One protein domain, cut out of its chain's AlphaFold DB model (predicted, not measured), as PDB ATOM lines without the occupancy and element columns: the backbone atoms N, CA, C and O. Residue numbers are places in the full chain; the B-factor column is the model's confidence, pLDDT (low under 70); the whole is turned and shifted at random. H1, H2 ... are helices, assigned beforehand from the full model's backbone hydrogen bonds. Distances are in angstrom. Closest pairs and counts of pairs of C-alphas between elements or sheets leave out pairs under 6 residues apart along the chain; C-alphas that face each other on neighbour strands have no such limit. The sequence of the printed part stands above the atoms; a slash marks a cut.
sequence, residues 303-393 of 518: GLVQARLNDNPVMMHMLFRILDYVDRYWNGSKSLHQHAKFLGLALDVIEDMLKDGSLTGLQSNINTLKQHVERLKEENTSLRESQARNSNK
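This is residues 303 to 393 of the 518 residues of an uncharacterized protein of Pomacea canaliculata (UniProt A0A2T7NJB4). A long straight helix, H4, sticks out as an arm from a small, loose head of three short helices, H1, H2 and H3, whose centres make a triangle. On the head, the loop between H2 and H3 also reaches out, with residues 328 to 334 standing free. The printed part has 91 residues with four named helices, in the order H1, H2, H3, H4, and no named strand; the class is all helix. The whole is extended, with a radius of gyration of the C-alphas of 23.2 A and spans of 75 by 29 by 19 A, the arm making the length.

H1, residues 303 to 311, begins at C-alpha 303 (143.413, 274.230, 280.158) and is 12.1 A long from first to last C-alpha. H2, residues 313 to 326, measures 19.5 A, and H3, residues 340 to 355, 22.4 A. H4, residues 358 to 391, runs 49.1 A from C-alpha 358 (114.606, 278.612, 285.973) to C-alpha 391 (90.143, 280.763, 328.501).

H1 and H2 only just touch, with 3 pairs of C-alphas within 8 A, and only at the corner by their link; the closest C-alphas are those of Leu 309 and Met 316, 5.3 A apart. H1 also only just touches H3, with 3 such pairs, the closest C-alphas being Val 305 and Gly 344 at 5.8 A; the tilt is steep, 39 degrees, the same way. H2, with residues 315 to 319 alone, touches H3; the closest C-alphas, Leu 319 and Leu 347, are 7.5 A apart, at a steep tilt of 64 degrees, opposite ways. H4 is close to H3 but not clearly touching, the closest C-alphas being Met 353 and Leu 359 at 7.6 A, and it is apart from H1 and H2. In H1, H2, H3 and H4 every O i to N i+4 pair is within hydrogen-bond range.

The C-alphas of Gly 303 and Lys 393, the two farthest apart, are 75.8 A apart. The printed part has no cut. The link from H2 to H3, 13 residues, is long; the other two are tight. The pLDDT is under 70 at residue 333, residues 356 to 358 and residues 391 to 393.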
ATOM      1  N   GLY A 303     143.047 272.965 279.507       71.38
ATOM      2  CA  GLY A 303     143.413 274.230 280.158       71.38
ATOM      3  C   GLY A 303     142.340 275.326 280.076       71.38
ATOM      4  O   GLY A 303     142.180 276.079 281.028       71.38
ATOM      5  N   LEU A 304     141.557 275.388 278.991       73.50
ATOM      6  CA  LEU A 304     140.464 276.363 278.843       73.50
ATOM      7  C   LEU A 304     139.255 275.984 279.709       73.50
ATOM      8  O   LEU A 304     138.605 276.851 280.286       73.50
ATOM      9  N   VAL A 305     138.969 274.685 279.817       74.38
ATOM     10  CA  VAL A 305     137.930 274.163 280.715       74.38
ATOM     11  C   VAL A 305     138.328 274.402 282.174       74.38
ATOM     12  O   VAL A 305     137.513 274.897 282.944       74.38
ATOM     13  N   GLN A 306     139.590 274.149 282.537       72.12
ATOM     14  CA  GLN A 306     140.097 274.411 283.886       72.12
ATOM     15  C   GLN A 306     140.129 275.909 284.235       72.12
ATOM     16  O   GLN A 306     139.856 276.256 285.380       72.12
ATOM     17  N   ALA A 307     140.402 276.794 283.268       75.50
ATOM     18  CA  ALA A 307     140.273 278.240 283.457       75.50
ATOM     19  C   ALA A 307     138.821 278.627 283.793       75.50
ATOM     20  O   ALA A 307     138.578 279.087 284.903       75.50
ATOM     21  N   ARG A 308     137.848 278.290 282.928       75.81
ATOM     22  CA  ARG A 308     136.412 278.569 283.165       75.81
ATOM     23  C   ARG A 308     135.896 278.011 284.499       75.81
ATOM     24  O   ARG A 308     135.027 278.610 285.122       75.81
ATOM     25  N   LEU A 309     136.425 276.864 284.932       74.75
ATOM     26  CA  LEU A 309     136.138 276.262 286.236       74.75
ATOM     27  C   LEU A 309     136.687 277.103 287.400       74.75
ATOM     28  O   LEU A 309     135.967 277.354 288.365       74.75
ATOM     29  N   ASN A 310     137.939 277.550 287.309       76.44
ATOM     30  CA  ASN A 310     138.565 278.397 288.326       76.44
ATOM     31  C   ASN A 310     137.933 279.804 288.380       76.44
ATOM     32  O   ASN A 310     137.826 280.373 289.465       76.44
ATOM     33  N   ASP A 311     137.481 280.338 287.239       79.31
ATOM     34  CA  ASP A 311     136.844 281.659 287.117       79.31
ATOM     35  C   ASP A 311     135.497 281.752 287.868       79.31
ATOM     36  O   ASP A 311     135.062 282.846 288.232       79.31
ATOM     37  N   ASN A 312     134.818 280.622 288.117       76.31
ATOM     38  CA  ASN A 312     133.522 280.586 288.803       76.31
ATOM     39  C   ASN A 312     133.448 279.449 289.849       76.31
ATOM     40  O   ASN A 312     132.842 278.402 289.595       76.31
ATOM     41  N   PRO A 313     134.017 279.641 291.059       77.94
ATOM     42  CA  PRO A 313     134.143 278.585 292.069       77.94
ATOM     43  C   PRO A 313     132.799 278.034 292.576       77.94
ATOM     44  O   PRO A 313     132.738 276.891 293.029       77.94
ATOM     45  N   VAL A 314     131.708 278.803 292.476       79.31
ATOM     46  CA  VAL A 314     130.358 278.345 292.852       79.31
ATOM     47  C   VAL A 314     129.829 277.332 291.835       79.31
ATOM     48  O   VAL A 314     129.346 276.268 292.226       79.31
ATOM     49  N   MET A 315     129.978 277.623 290.538       78.69
ATOM     50  CA  MET A 315     129.645 276.689 289.457       78.69
ATOM     51  C   MET A 315     130.541 275.443 289.510       78.69
ATOM     52  O   MET A 315     130.042 274.327 289.383       78.69
ATOM     53  N   MET A 316     131.834 275.631 289.793       81.44
ATOM     54  CA  MET A 316     132.821 274.568 290.018       81.44
ATOM     55  C   MET A 316     132.358 273.586 291.108       81.44
ATOM     56  O   MET A 316     132.205 272.393 290.856       81.44
ATOM     57  N   HIS A 317     132.033 274.102 292.298       82.06
ATOM     58  CA  HIS A 317     131.563 273.304 293.433       82.06
ATOM     59  C   HIS A 317     130.189 272.657 293.182       82.06
ATOM     60  O   HIS A 317     129.954 271.529 293.616       82.06
ATOM     61  N   MET A 318     129.279 273.326 292.464       82.81
ATOM     62  CA  MET A 318     127.995 272.737 292.064       82.81
ATOM     63  C   MET A 318     128.189 271.560 291.099       82.81
ATOM     64  O   MET A 318     127.636 270.486 291.339       82.81
ATOM     65  N   LEU A 319     128.997 271.732 290.049       86.38
ATOM     66  CA  LEU A 319     129.294 270.683 289.074       86.38
ATOM     67  C   LEU A 319     130.034 269.508 289.721       86.38
ATOM     68  O   LEU A 319     129.640 268.366 289.512       86.38
ATOM     69  N   PHE A 320     131.045 269.766 290.551       86.06
ATOM     70  CA  PHE A 320     131.762 268.711 291.275       86.06
ATOM     71  C   PHE A 320     130.835 267.969 292.242       86.06
ATOM     72  O   PHE A 320     130.843 266.745 292.275       86.06
ATOM     73  N   ARG A 321     129.920 268.658 292.934       86.62
ATOM     74  CA  ARG A 321     128.920 267.980 293.771       86.62
ATOM     75  C   ARG A 321     127.933 267.127 292.963       86.62
ATOM     76  O   ARG A 321     127.488 266.099 293.464       86.62
ATOM     77  N   ILE A 322     127.579 267.528 291.741       85.88
ATOM     78  CA  ILE A 322     126.766 266.709 290.822       85.88
ATOM     79  C   ILE A 322     127.569 265.485 290.359       85.88
ATOM     80  O   ILE A 322     127.061 264.365 290.412       85.88
ATOM     81  N   LEU A 323     128.833 265.671 289.981       86.75
ATOM     82  CA  LEU A 323     129.749 264.594 289.605       86.75
ATOM     83  C   LEU A 323     129.982 263.603 290.755       86.75
ATOM     84  O   LEU A 323     129.923 262.403 290.521       86.75
ATOM     85  N   ASP A 324     130.104 264.068 291.998       87.06
ATOM     86  CA  ASP A 324     130.146 263.247 293.218       87.06
ATOM     87  C   ASP A 324     128.886 262.397 293.440       87.06
ATOM     88  O   ASP A 324     128.931 261.437 294.211       87.06
ATOM     89  N   TYR A 325     127.746 262.734 292.824       85.19
ATOM     90  CA  TYR A 325     126.565 261.866 292.783       85.19
ATOM     91  C   TYR A 325     126.583 260.931 291.568       85.19
ATOM     92  O   TYR A 325     126.212 259.768 291.717       85.19
ATOM     93  N   VAL A 326     127.034 261.395 290.397       85.50
ATOM     94  CA  VAL A 326     127.101 260.587 289.163       85.50
ATOM     95  C   VAL A 326     128.164 259.488 289.260       85.50
ATOM     96  O   VAL A 326     127.848 258.335 288.982       85.50
ATOM     97  N   ASP A 327     129.374 259.791 289.741       85.56
ATOM     98  CA  ASP A 327     130.488 258.837 289.897       85.56
ATOM     99  C   ASP A 327     130.141 257.658 290.847       85.56
ATOM    100  O   ASP A 327     130.818 256.635 290.822       85.56
ATOM    101  N   ARG A 328     129.062 257.743 291.649       83.94
ATOM    102  CA  ARG A 328     128.547 256.629 292.486       83.94
ATOM    103  C   ARG A 328     127.760 255.577 291.707       83.94
ATOM    104  O   ARG A 328     127.621 254.454 292.183       83.94
ATOM    105  N   TYR A 329     127.197 255.965 290.567       80.38
ATOM    106  CA  TYR A 329     126.385 255.117 289.688       80.38
ATOM    107  C   TYR A 329     127.035 254.928 288.307       80.38
ATOM    108  O   TYR A 329     126.531 254.180 287.472       80.38
ATOM    109  N   TRP A 330     128.168 255.591 288.071       82.81
ATOM    110  CA  TRP A 330     129.007 255.442 286.892       82.81
ATOM    111  C   TRP A 330     129.816 254.143 286.962       82.81
ATOM    112  O   TRP A 330     130.474 253.852 287.957       82.81
ATOM    113  N   ASN A 331     129.792 253.366 285.880       75.50
ATOM    114  CA  ASN A 331     130.514 252.096 285.749       75.50
ATOM    115  C   ASN A 331     131.798 252.212 284.899       75.50
ATOM    116  O   ASN A 331     132.414 251.198 284.568       75.50
ATOM    117  N   GLY A 332     132.198 253.430 284.520       78.31
ATOM    118  CA  GLY A 332     133.394 253.682 283.718       78.31
ATOM    119  C   GLY A 332     134.690 253.643 284.535       78.31
ATOM    120  O   GLY A 332     134.728 253.992 285.710       78.31
ATOM    121  N   SER A 333     135.797 253.276 283.888       68.88
ATOM    122  CA  SER A 333     137.101 253.039 284.535       68.88
ATOM    123  C   SER A 333     137.866 254.295 284.989       68.88
ATOM    124  O   SER A 333     138.999 254.183 285.457       68.88
ATOM    125  N   LYS A 334     137.284 255.492 284.834       73.19
ATOM    126  CA  LYS A 334     137.851 256.780 285.265       73.19
ATOM    127  C   LYS A 334     136.734 257.723 285.713       73.19
ATOM    128  O   LYS A 334     135.683 257.776 285.073       73.19
ATOM    129  N   SER A 335     137.011 258.488 286.771       80.19
ATOM    130  CA  SER A 335     136.128 259.538 287.291       80.19
ATOM    131  C   SER A 335     135.880 260.632 286.251       80.19
ATOM    132  O   SER A 335     136.806 261.091 285.568       80.19
ATOM    133  N   LEU A 336     134.631 261.084 286.159       81.94
ATOM    134  CA  LEU A 336     134.221 262.137 285.227       81.94
ATOM    135  C   LEU A 336     134.816 263.513 285.589       81.94
ATOM    136  O   LEU A 336     134.987 264.350 284.701       81.94
ATOM    137  N   HIS A 337     135.251 263.705 286.842       79.56
ATOM    138  CA  HIS A 337     135.955 264.896 287.341       79.56
ATOM    139  C   HIS A 337     137.246 265.258 286.585       79.56
ATOM    140  O   HIS A 337     137.722 266.383 286.705       79.56
ATOM    141  N   GLN A 338     137.828 264.337 285.810       77.75
ATOM    142  CA  GLN A 338     139.037 264.593 285.007       77.75
ATOM    143  C   GLN A 338     138.761 264.650 283.493       77.75
ATOM    144  O   GLN A 338     139.676 264.883 282.698       77.75
ATOM    145  N   HIS A 339     137.518 264.438 283.050       83.19
ATOM    146  CA  HIS A 339     137.204 264.325 281.628       83.19
ATOM    147  C   HIS A 339     136.822 265.682 281.015       83.19
ATOM    148  O   HIS A 339     135.648 266.041 280.926       83.19
ATOM    149  N   ALA A 340     137.826 266.423 280.533       77.38
ATOM    150  CA  ALA A 340     137.693 267.792 280.011       77.38
ATOM    151  C   ALA A 340     136.538 268.020 279.007       77.38
ATOM    152  O   ALA A 340     135.906 269.072 279.045       77.38
ATOM    153  N   LYS A 341     136.221 267.046 278.138       79.88
ATOM    154  CA  LYS A 341     135.079 267.154 277.207       79.88
ATOM    155  C   LYS A 341     133.726 267.093 277.924       79.88
ATOM    156  O   LYS A 341     132.820 267.830 277.555       79.88
ATOM    157  N   PHE A 342     133.590 266.229 278.934       83.44
ATOM    158  CA  PHE A 342     132.366 266.137 279.737       83.44
ATOM    159  C   PHE A 342     132.210 267.382 280.607       83.44
ATOM    160  O   PHE A 342     131.145 267.984 280.602       83.44
ATOM    161  N   LEU A 343     133.283 267.811 281.281       83.06
ATOM    162  CA  LEU A 343     133.303 269.058 282.049       83.06
ATOM    163  C   LEU A 343     132.896 270.257 281.180       83.06
ATOM    164  O   LEU A 343     132.044 271.030 281.590       83.06
ATOM    165  N   GLY A 344     133.441 270.377 279.965       81.00
ATOM    166  CA  GLY A 344     133.079 271.439 279.022       81.00
ATOM    167  C   GLY A 344     131.586 271.471 278.678       81.00
ATOM    168  O   GLY A 344     130.967 272.524 278.791       81.00
ATOM    169  N   LEU A 345     131.004 270.322 278.321       85.00
ATOM    170  CA  LEU A 345     129.576 270.215 277.991       85.00
ATOM    171  C   LEU A 345     128.671 270.417 279.215       85.00
ATOM    172  O   LEU A 345     127.657 271.100 279.119       85.00
ATOM    173  N   ALA A 346     129.038 269.862 280.372       83.69
ATOM    174  CA  ALA A 346     128.278 270.020 281.608       83.69
ATOM    175  C   ALA A 346     128.303 271.471 282.118       83.69
ATOM    176  O   ALA A 346     127.298 271.946 282.640       83.69
ATOM    177  N   LEU A 347     129.415 272.191 281.925       83.06
ATOM    178  CA  LEU A 347     129.492 273.630 282.177       83.06
ATOM    179  C   LEU A 347     128.590 274.413 281.232       83.06
ATOM    180  O   LEU A 347     127.810 275.215 281.722       83.06
ATOM    181  N   ASP A 348     128.660 274.173 279.920       82.25
ATOM    182  CA  ASP A 348     127.827 274.902 278.955       82.25
ATOM    183  C   ASP A 348     126.322 274.670 279.229       82.25
ATOM    184  O   ASP A 348     125.556 275.630 279.209       82.25
ATOM    185  N   VAL A 349     125.905 273.450 279.609       83.25
ATOM    186  CA  VAL A 349     124.520 273.143 280.041       83.25
ATOM    187  C   VAL A 349     124.138 273.849 281.349       83.25
ATOM    188  O   VAL A 349     123.038 274.388 281.452       83.25
ATOM    189  N   ILE A 350     125.017 273.884 282.357       80.62
ATOM    190  CA  ILE A 350     124.751 274.615 283.611       80.62
ATOM    191  C   ILE A 350     124.714 276.131 283.359       80.62
ATOM    192  O   ILE A 350     123.899 276.831 283.957       80.62
ATOM    193  N   GLU A 351     125.554 276.648 282.461       81.25
ATOM    194  CA  GLU A 351     125.582 278.056 282.056       81.25
ATOM    195  C   GLU A 351     124.291 278.455 281.314       81.25
ATOM    196  O   GLU A 351     123.808 279.567 281.515       81.25
ATOM    197  N   ASP A 352     123.708 277.555 280.514       80.75
ATOM    198  CA  ASP A 352     122.384 277.718 279.886       80.75
ATOM    199  C   ASP A 352     121.256 277.708 280.927       80.75
ATOM    200  O   ASP A 352     120.494 278.669 281.026       80.75
ATOM    201  N   MET A 353     121.211 276.696 281.803       74.25
ATOM    202  CA  MET A 353     120.204 276.602 282.874       74.25
ATOM    203  C   MET A 353     120.222 277.800 283.844       74.25
ATOM    204  O   MET A 353     119.211 278.090 284.490       74.25
ATOM    205  N   LEU A 354     121.361 278.490 283.969       75.62
ATOM    206  CA  LEU A 354     121.491 279.731 284.738       75.62
ATOM    207  C   LEU A 354     120.984 280.967 283.968       75.62
ATOM    208  O   LEU A 354     120.509 281.906 284.609       75.62
ATOM    209  N   LYS A 355     121.054 280.978 282.630       74.31
ATOM    210  CA  LYS A 355     120.527 282.057 281.769       74.31
ATOM    211  C   LYS A 355     119.015 281.969 281.590       74.31
ATOM    212  O   LYS A 355     118.353 283.001 281.638       74.31
ATOM    213  N   ASP A 356     118.473 280.757 281.482       69.25
ATOM    214  CA  ASP A 356     117.037 280.476 281.304       69.25
ATOM    215  C   ASP A 356     116.150 280.900 282.493       69.25
ATOM    216  O   ASP A 356     114.937 280.697 282.483       69.25
ATOM    217  N   GLY A 357     116.720 281.460 283.566       67.12
ATOM    218  CA  GLY A 357     115.962 282.015 284.693       67.12
ATOM    219  C   GLY A 357     115.221 280.986 285.558       67.12
ATOM    220  O   GLY A 357     114.673 281.348 286.596       67.12
ATOM    221  N   SER A 358     115.250 279.696 285.213       69.38
ATOM    222  CA  SER A 358     114.606 278.612 285.973       69.38
ATOM    223  C   SER A 358     114.979 278.637 287.467       69.38
ATOM    224  O   SER A 358     114.121 278.535 288.348       69.38
ATOM    225  N   LEU A 359     116.254 278.910 287.770       70.69
ATOM    226  CA  LEU A 359     116.748 279.062 289.140       70.69
ATOM    227  C   LEU A 359     116.188 280.306 289.862       70.69
ATOM    228  O   LEU A 359     115.967 280.255 291.073       70.69
ATOM    229  N   THR A 360     115.920 281.411 289.156       73.88
ATOM    230  CA  THR A 360     115.344 282.626 289.765       73.88
ATOM    231  C   THR A 360     113.846 282.462 290.031       73.88
ATOM    232  O   THR A 360     113.374 282.895 291.083       73.88
ATOM    233  N   GLY A 361     113.121 281.742 289.166       80.19
ATOM    234  CA  GLY A 361     111.738 281.314 289.413       80.19
ATOM    235  C   GLY A 361     111.615 280.348 290.598       80.19
ATOM    236  O   GLY A 361     110.723 280.483 291.436       80.19
ATOM    237  N   LEU A 362     112.556 279.412 290.753       81.06
ATOM    238  CA  LEU A 362     112.618 278.575 291.956       81.06
ATOM    239  C   LEU A 362     112.908 279.416 293.213       81.06
ATOM    240  O   LEU A 362     112.293 279.202 294.259       81.06
ATOM    241  N   GLN A 363     113.798 280.408 293.115       82.62
ATOM    242  CA  GLN A 363     114.127 281.296 294.230       82.62
ATOM    243  C   GLN A 363     112.962 282.221 294.628       82.62
ATOM    244  O   GLN A 363     112.782 282.472 295.824       82.62
ATOM    245  N   SER A 364     112.144 282.696 293.680       85.12
ATOM    246  CA  SER A 364     110.932 283.465 293.997       85.12
ATOM    247  C   SER A 364     109.887 282.592 294.698       85.12
ATOM    248  O   SER A 364     109.358 283.013 295.726       85.12
ATOM    249  N   ASN A 365     109.692 281.347 294.252       89.31
ATOM    250  CA  ASN A 365     108.814 280.371 294.911       89.31
ATOM    251  C   ASN A 365     109.281 280.009 296.334       89.31
ATOM    252  O   ASN A 365     108.467 279.881 297.247       89.31
ATOM    253  N   ILE A 366     110.593 279.904 296.570       90.38
ATOM    254  CA  ILE A 366     111.153 279.739 297.924       90.38
ATOM    255  C   ILE A 366     110.859 280.971 298.797       90.38
ATOM    256  O   ILE A 366     110.587 280.832 299.992       90.38
ATOM    257  N   ASN A 367     110.908 282.176 298.229       91.12
ATOM    258  CA  ASN A 367     110.679 283.417 298.968       91.12
ATOM    259  C   ASN A 367     109.191 283.636 299.297       91.12
ATOM    260  O   ASN A 367     108.881 284.006 300.431       91.12
ATOM    261  N   THR A 368     108.269 283.346 298.374       93.25
ATOM    262  CA  THR A 368     106.826 283.381 298.661       93.25
ATOM    263  C   THR A 368     106.456 282.324 299.698       93.25
ATOM    264  O   THR A 368     105.792 282.652 300.681       93.25
ATOM    265  N   LEU A 369     106.953 281.088 299.575       94.31
ATOM    266  CA  LEU A 369     106.664 280.026 300.544       94.31
ATOM    267  C   LEU A 369     107.153 280.382 301.961       94.31
ATOM    268  O   LEU A 369     106.423 280.166 302.926       94.31
ATOM    269  N   LYS A 370     108.328 281.017 302.100       95.50
ATOM    270  CA  LYS A 370     108.794 281.582 303.385       95.50
ATOM    271  C   LYS A 370     107.831 282.633 303.947       95.50
ATOM    272  O   LYS A 370     107.539 282.600 305.138       95.50
ATOM    273  N   GLN A 371     107.309 283.530 303.107       95.56
ATOM    274  CA  GLN A 371     106.328 284.535 303.532       95.56
ATOM    275  C   GLN A 371     105.000 283.896 303.980       95.56
ATOM    276  O   GLN A 371     104.388 284.361 304.937       95.56
ATOM    277  N   HIS A 372     104.562 282.810 303.332       95.50
ATOM    278  CA  HIS A 372     103.408 282.029 303.790       95.50
ATOM    279  C   HIS A 372     103.671 281.336 305.137       95.50
ATOM    280  O   HIS A 372     102.789 281.346 305.991       95.50
ATOM    281  N   VAL A 373     104.871 280.784 305.355       95.94
ATOM    282  CA  VAL A 373     105.251 280.150 306.631       95.94
ATOM    283  C   VAL A 373     105.276 281.157 307.784       95.94
ATOM    284  O   VAL A 373     104.731 280.858 308.843       95.94
ATOM    285  N   GLU A 374     105.844 282.350 307.588       95.94
ATOM    286  CA  GLU A 374     105.823 283.394 308.623       95.94
ATOM    287  C   GLU A 374     104.400 283.903 308.901       95.94
ATOM    288  O   GLU A 374     103.995 283.941 310.060       95.94
ATOM    289  N   ARG A 375     103.574 284.135 307.871       96.88
ATOM    290  CA  ARG A 375     102.164 284.526 308.062       96.88
ATOM    291  C   ARG A 375     101.364 283.482 308.858       96.88
ATOM    292  O   ARG A 375     100.628 283.838 309.771       96.88
ATOM    293  N   LEU A 376     101.537 282.191 308.559       96.12
ATOM    294  CA  LEU A 376     100.888 281.093 309.297       96.12
ATOM    295  C   LEU A 376     101.409 280.953 310.739       96.12
ATOM    296  O   LEU A 376     100.694 280.461 311.615       96.12
ATOM    297  N   LYS A 377     102.651 281.375 310.997       96.31
ATOM    298  CA  LYS A 377     103.280 281.412 312.323       96.31
ATOM    299  C   LYS A 377     102.749 282.587 313.154       96.31
ATOM    300  O   LYS A 377     102.359 282.357 314.297       96.31
ATOM    301  N   GLU A 378     102.633 283.777 312.565       95.75
ATOM    302  CA  GLU A 378     101.975 284.964 313.142       95.75
ATOM    303  C   GLU A 378     100.492 284.700 313.459       95.75
ATOM    304  O   GLU A 378     100.002 285.042 314.543       95.75
ATOM    305  N   GLU A 379      99.783 284.020 312.554       95.75
ATOM    306  CA  GLU A 379      98.406 283.565 312.757       95.75
ATOM    307  C   GLU A 379      98.318 282.548 313.904       95.75
ATOM    308  O   GLU A 379      97.492 282.707 314.799       95.75
ATOM    309  N   ASN A 380      99.214 281.554 313.966       93.75
ATOM    310  CA  ASN A 380      99.256 280.592 315.074       93.75
ATOM    311  C   ASN A 380      99.520 281.256 316.435       93.75
ATOM    312  O   ASN A 380      98.897 280.868 317.427       93.75
ATOM    313  N   THR A 381     100.410 282.250 316.513       95.06
ATOM    314  CA  THR A 381     100.599 283.032 317.746       95.06
ATOM    315  C   THR A 381      99.348 283.834 318.096       95.06
ATOM    316  O   THR A 381      98.882 283.759 319.232       95.06
ATOM    317  N   SER A 382      98.724 284.493 317.116       94.75
ATOM    318  CA  SER A 382      97.489 285.269 317.307       94.75
ATOM    319  C   SER A 382      96.312 284.398 317.766       94.75
ATOM    320  O   SER A 382      95.554 284.790 318.653       94.75
ATOM    321  N   LEU A 383      96.177 283.188 317.214       93.56
ATOM    322  CA  LEU A 383      95.162 282.209 317.606       93.56
ATOM    323  C   LEU A 383      95.414 281.667 319.016       93.56
ATOM    324  O   LEU A 383      94.468 281.575 319.794       93.56
ATOM    325  N   ARG A 384      96.667 281.370 319.384       89.50
ATOM    326  CA  ARG A 384      97.026 280.943 320.750       89.50
ATOM    327  C   ARG A 384      96.775 282.040 321.780       89.50
ATOM    328  O   ARG A 384      96.235 281.753 322.844       89.50
ATOM    329  N   GLU A 385      97.097 283.291 321.462       89.81
ATOM    330  CA  GLU A 385      96.757 284.430 322.316       89.81
ATOM    331  C   GLU A 385      95.244 284.646 322.410       89.81
ATOM    332  O   GLU A 385      94.733 284.857 323.504       89.81
ATOM    333  N   SER A 386      94.504 284.541 321.305       85.38
ATOM    334  CA  SER A 386      93.035 284.591 321.310       85.38
ATOM    335  C   SER A 386      92.438 283.471 322.172       85.38
ATOM    336  O   SER A 386      91.547 283.719 322.983       85.38
ATOM    337  N   GLN A 387      92.974 282.253 322.073       83.12
ATOM    338  CA  GLN A 387      92.565 281.107 322.881       83.12
ATOM    339  C   GLN A 387      92.863 281.328 324.371       83.12
ATOM    340  O   GLN A 387      91.972 281.107 325.183       83.12
ATOM    341  N   ALA A 388      94.044 281.843 324.728       81.00
ATOM    342  CA  ALA A 388      94.398 282.188 326.109       81.00
ATOM    343  C   ALA A 388      93.545 283.347 326.669       81.00
ATOM    344  O   ALA A 388      93.092 283.310 327.810       81.00
ATOM    345  N   ARG A 389      93.248 284.365 325.855       77.12
ATOM    346  CA  ARG A 389      92.325 285.454 326.222       77.12
ATOM    347  C   ARG A 389      90.881 284.958 326.362       77.12
ATOM    348  O   ARG A 389      90.130 285.541 327.130       77.12
ATOM    349  N   ASN A 390      90.483 283.907 325.642       71.06
ATOM    350  CA  ASN A 390      89.153 283.299 325.749       71.06
ATOM    351  C   ASN A 390      89.046 282.274 326.892       71.06
ATOM    352  O   ASN A 390      87.973 282.176 327.478       71.06
ATOM    353  N   SER A 391      90.116 281.558 327.261       68.62
ATOM    354  CA  SER A 391      90.143 280.763 328.501       68.62
ATOM    355  C   SER A 391      90.125 281.656 329.740       68.62
ATOM    356  O   SER A 391      89.500 281.307 330.732       68.62
ATOM    357  N   ASN A 392      90.747 282.834 329.646       62.28
ATOM    358  CA  ASN A 392      90.787 283.840 330.706       62.28
ATOM    359  C   ASN A 392      89.639 284.867 330.583       62.28
ATOM    360  O   ASN A 392      89.709 285.953 331.156       62.28
ATOM    361  N   LYS A 393      88.575 284.561 329.822       63.53
ATOM    362  CA  LYS A 393      87.325 285.332 329.871       63.53
ATOM    363  C   LYS A 393      86.507 284.856 331.059       63.53
ATOM    364  O   LYS A 393      85.546 284.102 330.913       63.53
TER     365      LYS A 393